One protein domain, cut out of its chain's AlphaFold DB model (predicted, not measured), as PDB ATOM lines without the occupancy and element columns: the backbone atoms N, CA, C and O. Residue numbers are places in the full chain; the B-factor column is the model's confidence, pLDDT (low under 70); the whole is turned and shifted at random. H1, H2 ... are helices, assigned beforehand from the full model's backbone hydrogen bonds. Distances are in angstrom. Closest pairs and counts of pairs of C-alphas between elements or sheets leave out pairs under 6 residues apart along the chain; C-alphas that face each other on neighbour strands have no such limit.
ATOM      1  N   SER A 541     173.074 225.410 298.720       50.88
ATOM      2  CA  SER A 541     173.436 226.486 297.772       50.88
ATOM      3  C   SER A 541     172.455 227.672 297.747       50.88
ATOM      4  O   SER A 541     172.856 228.782 297.402       50.88
ATOM      5  N   LEU A 542     171.206 227.461 298.181       45.81
ATOM      6  CA  LEU A 542     170.206 228.506 298.405       45.81
ATOM      7  C   LEU A 542     170.680 229.556 299.432       45.81
ATOM      8  O   LEU A 542     170.474 230.751 299.231       45.81
ATOM      9  N   THR A 543     171.391 229.140 300.489       60.03
ATOM     10  CA  THR A 543     171.861 230.057 301.538       60.03
ATOM     11  C   THR A 543     172.968 230.988 301.065       60.03
ATOM     12  O   THR A 543     173.094 232.059 301.650       60.03
ATOM     13  N   LYS A 544     173.753 230.655 300.023       65.12
ATOM     14  CA  LYS A 544     174.750 231.606 299.495       65.12
ATOM     15  C   LYS A 544     174.048 232.813 298.882       65.12
ATOM     16  O   LYS A 544     174.339 233.931 299.285       65.12
ATOM     17  N   GLN A 545     173.072 232.581 298.001       63.78
ATOM     18  CA  GLN A 545     172.306 233.667 297.390       63.78
ATOM     19  C   GLN A 545     171.479 234.431 298.437       63.78
ATOM     20  O   GLN A 545     171.446 235.655 298.410       63.78
ATOM     21  N   GLU A 546     170.876 233.751 299.419       70.50
ATOM     22  CA  GLU A 546     170.189 234.443 300.519       70.50
ATOM     23  C   GLU A 546     171.133 235.272 301.405       70.50
ATOM     24  O   GLU A 546     170.726 236.328 301.883       70.50
ATOM     25  N   ARG A 547     172.369 234.815 301.658       72.44
ATOM     26  CA  ARG A 547     173.386 235.569 302.418       72.44
ATOM     27  C   ARG A 547     173.888 236.767 301.614       72.44
ATOM     28  O   ARG A 547     173.957 237.854 302.171       72.44
ATOM     29  N   GLU A 548     174.150 236.599 300.319       79.38
ATOM     30  CA  GLU A 548     174.481 237.697 299.399       79.38
ATOM     31  C   GLU A 548     173.362 238.747 299.370       79.38
ATOM     32  O   GLU A 548     173.632 239.924 299.586       79.38
ATOM     33  N   CYS A 549     172.100 238.335 299.206       78.44
ATOM     34  CA  CYS A 549     170.952 239.242 299.278       78.44
ATOM     35  C   CYS A 549     170.839 239.935 300.644       78.44
ATOM     36  O   CYS A 549     170.627 241.139 300.676       78.44
ATOM     37  N   LYS A 550     171.029 239.225 301.767       83.62
ATOM     38  CA  LYS A 550     171.003 239.826 303.117       83.62
ATOM     39  C   LYS A 550     172.136 240.833 303.341       83.62
ATOM     40  O   LYS A 550     171.921 241.823 304.033       83.62
ATOM     41  N   LEU A 551     173.313 240.608 302.756       87.38
ATOM     42  CA  LEU A 551     174.442 241.540 302.816       87.38
ATOM     43  C   LEU A 551     174.223 242.767 301.918       87.38
ATOM     44  O   LEU A 551     174.485 243.880 302.368       87.38
ATOM     45  N   TYR A 552     173.665 242.597 300.713       84.75
ATOM     46  CA  TYR A 552     173.221 243.727 299.886       84.75
ATOM     47  C   TYR A 552     172.133 244.549 300.591       84.75
ATOM     48  O   TYR A 552     172.271 245.763 300.689       84.75
ATOM     49  N   ASP A 553     171.112 243.903 301.158       85.56
ATOM     50  CA  ASP A 553     170.064 244.549 301.959       85.56
ATOM     51  C   ASP A 553     170.641 245.328 303.152       85.56
ATOM     52  O   ASP A 553     170.185 246.431 303.450       85.56
ATOM     53  N   ALA A 554     171.631 244.762 303.850       88.06
ATOM     54  CA  ALA A 554     172.287 245.405 304.987       88.06
ATOM     55  C   ALA A 554     173.182 246.586 304.573       88.06
ATOM     56  O   ALA A 554     173.350 247.514 305.363       88.06
ATOM     57  N   PHE A 555     173.737 246.560 303.356       90.00
ATOM     58  CA  PHE A 555     174.545 247.637 302.780       90.00
ATOM     59  C   PHE A 555     173.685 248.784 302.235       90.00
ATOM     60  O   PHE A 555     173.947 249.937 302.556       90.00
ATOM     61  N   ASP A 556     172.620 248.472 301.496       88.50
ATOM     62  CA  ASP A 556     171.630 249.441 300.999       88.50
ATOM     63  C   ASP A 556     170.959 250.211 302.153       88.50
ATOM     64  O   ASP A 556     170.786 251.426 302.102       88.50
ATOM     65  N   LYS A 557     170.679 249.515 303.262       91.25
ATOM     66  CA  LYS A 557     170.088 250.093 304.483       91.25
ATOM     67  C   LYS A 557     171.143 250.640 305.461       91.25
ATOM     68  O   LYS A 557     170.789 251.055 306.571       91.25
ATOM     69  N   PHE A 558     172.432 250.646 305.096       93.69
ATOM     70  CA  PHE A 558     173.508 251.057 305.999       93.69
ATOM     71  C   PHE A 558     173.498 252.570 306.231       93.69
ATOM     72  O   PHE A 558     173.866 253.371 305.374       93.69
ATOM     73  N   THR A 559     173.098 252.964 307.435       91.69
ATOM     74  CA  THR A 559     172.864 254.360 307.817       91.69
ATOM     75  C   THR A 559     173.554 254.705 309.137       91.69
ATOM     76  O   THR A 559     173.949 253.819 309.908       91.69
ATOM     77  N   TYR A 560     173.727 256.008 309.390       91.88
ATOM     78  CA  TYR A 560     174.187 256.520 310.680       91.88
ATOM     79  C   TYR A 560     173.080 256.371 311.734       91.88
ATOM     80  O   TYR A 560     171.940 256.789 311.526       91.88
ATOM     81  N   GLN A 561     173.418 255.774 312.871       92.69
ATOM     82  CA  GLN A 561     172.510 255.515 313.981       92.69
ATOM     83  C   GLN A 561     172.610 256.641 315.010       92.69
ATOM     84  O   GLN A 561     173.685 256.948 315.524       92.69
ATOM     85  N   LYS A 562     171.471 257.258 315.341       86.50
ATOM     86  CA  LYS A 562     171.402 258.417 316.242       86.50
ATOM     87  C   LYS A 562     172.019 258.109 317.614       86.50
ATOM     88  O   LYS A 562     171.377 257.479 318.451       86.50
ATOM     89  N   GLY A 563     173.223 258.630 317.853       89.44
ATOM     90  CA  GLY A 563     173.959 258.480 319.111       89.44
ATOM     91  C   GLY A 563     175.177 257.554 319.051       89.44
ATOM     92  O   GLY A 563     175.869 257.446 320.059       89.44
ATOM     93  N   GLU A 564     175.484 256.920 317.913       93.75
ATOM     94  CA  GLU A 564     176.765 256.216 317.751       93.75
ATOM     95  C   GLU A 564     177.927 257.207 317.559       93.75
ATOM     96  O   GLU A 564     177.743 258.311 317.029       93.75
ATOM     97  N   THR A 565     179.146 256.813 317.938       94.06
ATOM     98  CA  THR A 565     180.338 257.606 317.617       94.06
ATOM     99  C   THR A 565     180.830 257.305 316.199       94.06
ATOM    100  O   THR A 565     180.590 256.231 315.647       94.06
ATOM    101  N   LEU A 566     181.613 258.221 315.617       91.94
ATOM    102  CA  LEU A 566     182.267 258.011 314.317       91.94
ATOM    103  C   LEU A 566     183.139 256.734 314.284       91.94
ATOM    104  O   LEU A 566     183.290 256.108 313.235       91.94
ATOM    105  N   ARG A 567     183.690 256.329 315.437       89.94
ATOM    106  CA  ARG A 567     184.462 255.088 315.586       89.94
ATOM    107  C   ARG A 567     183.569 253.854 315.470       89.94
ATOM    108  O   ARG A 567     183.971 252.889 314.828       89.94
ATOM    109  N   ASP A 568     182.375 253.893 316.049       89.56
ATOM    110  CA  ASP A 568     181.427 252.776 316.011       89.56
ATOM    111  C   ASP A 568     180.844 252.619 314.601       89.56
ATOM    112  O   ASP A 568     180.848 251.510 314.066       89.56
ATOM    113  N   PHE A 569     180.494 253.731 313.943       94.19
ATOM    114  CA  PHE A 569     180.088 253.755 312.533       94.19
ATOM    115  C   PHE A 569     181.143 253.093 311.633       94.19
ATOM    116  O   PHE A 569     180.828 252.192 310.852       94.19
ATOM    117  N   TYR A 570     182.415 253.487 311.785       90.25
ATOM    118  CA  TYR A 570     183.524 252.906 311.027       90.25
ATOM    119  C   TYR A 570     183.713 251.408 311.307       90.25
ATOM    120  O   TYR A 570     183.971 250.643 310.377       90.25
ATOM    121  N   LEU A 571     183.552 250.961 312.557       88.69
ATOM    122  CA  LEU A 571     183.628 249.541 312.916       88.69
ATOM    123  C   LEU A 571     182.477 248.733 312.297       88.69
ATOM    124  O   LEU A 571     182.742 247.711 311.665       88.69
ATOM    125  N   ARG A 572     181.224 249.207 312.394       94.62
ATOM    126  CA  ARG A 572     180.060 248.559 311.756       94.62
ATOM    127  C   ARG A 572     180.234 248.456 310.238       94.62
ATOM    128  O   ARG A 572     179.958 247.407 309.661       94.62
ATOM    129  N   PHE A 573     180.720 249.523 309.601       90.12
ATOM    130  CA  PHE A 573     180.959 249.562 308.157       90.12
ATOM    131  C   PHE A 573     182.093 248.615 307.736       90.12
ATOM    132  O   PHE A 573     181.956 247.870 306.768       90.12
ATOM    133  N   SER A 574     183.191 248.585 308.498       87.31
ATOM    134  CA  SER A 574     184.338 247.708 308.228       87.31
ATOM    135  C   SER A 574     183.981 246.226 308.355       87.31
ATOM    136  O   SER A 574     184.426 245.425 307.537       87.31
ATOM    137  N   LEU A 575     183.155 245.855 309.341       86.31
ATOM    138  CA  LEU A 575     182.635 244.490 309.483       86.31
ATOM    139  C   LEU A 575     181.800 244.088 308.259       86.31
ATOM    140  O   LEU A 575     182.095 243.076 307.631       86.31
ATOM    141  N   LEU A 576     180.846 244.931 307.851       87.56
ATOM    142  CA  LEU A 576     179.987 244.664 306.693       87.56
ATOM    143  C   LEU A 576     180.775 244.553 305.372       87.56
ATOM    144  O   LEU A 576     180.483 243.686 304.548       87.56
ATOM    145  N   LEU A 577     181.807 245.383 305.176       85.00
ATOM    146  CA  LEU A 577     182.718 245.244 304.035       85.00
ATOM    147  C   LEU A 577     183.516 243.933 304.087       85.00
ATOM    148  O   LEU A 577     183.690 243.290 303.052       85.00
ATOM    149  N   ASN A 578     183.996 243.518 305.262       81.50
ATOM    150  CA  ASN A 578     184.727 242.258 305.416       81.50
ATOM    151  C   ASN A 578     183.835 241.046 305.104       81.50
ATOM    152  O   ASN A 578     184.271 240.155 304.374       81.50
ATOM    153  N   ASP A 579     182.582 241.049 305.567       80.88
ATOM    154  CA  ASP A 579     181.610 239.991 305.273       80.88
ATOM    155  C   ASP A 579     181.320 239.885 303.765       80.88
ATOM    156  O   ASP A 579     181.342 238.790 303.202       80.88
ATOM    157  N   MET A 580     181.126 241.013 303.071       83.88
ATOM    158  CA  MET A 580     180.934 241.021 301.611       83.88
ATOM    159  C   MET A 580     182.183 240.558 300.843       83.88
ATOM    160  O   MET A 580     182.078 239.781 299.887       83.88
ATOM    161  N   ASN A 581     183.373 240.983 301.279       77.62
ATOM    162  CA  ASN A 581     184.646 240.565 300.687       77.62
ATOM    163  C   ASN A 581     184.894 239.056 300.865       77.62
ATOM    164  O   ASN A 581     185.368 238.407 299.932       77.62
ATOM    165  N   MET A 582     184.522 238.472 302.012       74.88
ATOM    166  CA  MET A 582     184.635 237.030 302.275       74.88
ATOM    167  C   MET A 582     183.840 236.184 301.266       74.88
ATOM    168  O   MET A 582     184.304 235.121 300.853       74.88
ATOM    169  N   TYR A 583     182.677 236.664 300.811       69.12
ATOM    170  CA  TYR A 583     181.878 235.992 299.778       69.12
ATOM    171  C   TYR A 583     182.271 236.359 298.333       69.12
ATOM    172  O   TYR A 583     181.657 235.837 297.392       69.12
ATOM    173  N   ASN A 584     183.313 237.186 298.154       68.75
ATOM    174  CA  ASN A 584     183.792 237.737 296.879       68.75
ATOM    175  C   ASN A 584     182.702 238.527 296.121       68.75
ATOM    176  O   ASN A 584     182.551 238.406 294.903       68.75
ATOM    177  N   MET A 585     181.903 239.307 296.859       73.69
ATOM    178  CA  MET A 585     180.844 240.148 296.298       73.69
ATOM    179  C   MET A 585     181.447 241.375 295.601       73.69
ATOM    180  O   MET A 585     182.169 242.164 296.205       73.69
ATOM    181  N   LYS A 586     181.137 241.551 294.313       63.06
ATOM    182  CA  LYS A 586     181.566 242.708 293.516       63.06
ATOM    183  C   LYS A 586     180.540 243.834 293.617       63.06
ATOM    184  O   LYS A 586     179.434 243.682 293.113       63.06
ATOM    185  N   LEU A 587     180.950 245.005 294.111       62.47
ATOM    186  CA  LEU A 587     180.166 246.251 294.015       62.47
ATOM    187  C   LEU A 587     180.142 246.858 292.586       62.47
ATOM    188  O   LEU A 587     179.800 248.018 292.404       62.47
ATOM    189  N   GLU A 588     180.488 246.090 291.549       51.25
ATOM    190  CA  GLU A 588     180.615 246.538 290.146       51.25
ATOM    191  C   GLU A 588     179.260 246.666 289.405       51.25
ATOM    192  O   GLU A 588     179.203 246.516 288.184       51.25
ATOM    193  N   GLN A 589     178.153 246.889 290.125       48.25
ATOM    194  CA  GLN A 589     176.786 246.944 289.572       48.25
ATOM    195  C   GLN A 589     175.951 248.157 290.040       48.25
ATOM    196  O   GLN A 589     174.724 248.120 289.943       48.25
ATOM    197  N   PHE A 590     176.612 249.234 290.484       43.78
ATOM    198  CA  PHE A 590     175.997 250.517 290.857       43.78
ATOM    199  C   PHE A 590     176.434 251.658 289.926       43.78
ATOM    200  O   PHE A 590     177.662 251.881 289.822       43.78
TER     201      PHE A 590
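Overview. This is residues 541 to 590 of the 590 residues of an uncharacterized protein of Tanacetum cinerariifolium (UniProt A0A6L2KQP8). Two helices, H1 and H2, make a loose helical hairpin: they run opposite ways, shifted along each other, and meet with only a part of each. The link between them folds the backbone round at one end, where residues 562 to 567 stick out, and after H2 a tail of residues 583 to 590 turns off crosswise. The printed part has 50 residues with two named helices, H1 then H2, and no named strand; its class is all helix. The whole is loose, with a radius of gyration of the C-alphas of 12.2 A, and elongated, with spans of 38 by 21 by 16 A.

Arrangement. H1, residues 541 to 556, and H2, residues 566 to 582, form a hairpin. Their lines stand at a shallow tilt of 28 degrees, and they run opposite ways. They touch, with 6 pairs of C-alphas within 8 A; the closest C-alphas are those of Leu 551 and Met 580, 6.6 A apart. H1 touches H2 with residues 548 to 555 alone, and H2 touches H1 with residues 576 to 580 alone. In H2 every O i to N i+4 pair is within hydrogen-bond range; in H1, 11 of 12 are.

Along the chain. H1 begins at C-alpha 541, (173.436, 226.486, 297.772), and measures 23.3 A from first to last C-alpha. H2 measures 24.3 A and ends at C-alpha 582, (184.635, 237.030, 302.275).

Size, cuts and confidence. The C-alphas farthest apart, those of Ser 541 and Gly 563, are 38.5 A apart. The printed part has no cut, and the link from H1 to H2 is short, with 9 residues. Phe 590 is the chain's last residue. The mean pLDDT of the printed part is 79.5, and residues 541 to 545, 583 to 584 and 586 to 590 of the model are under 70.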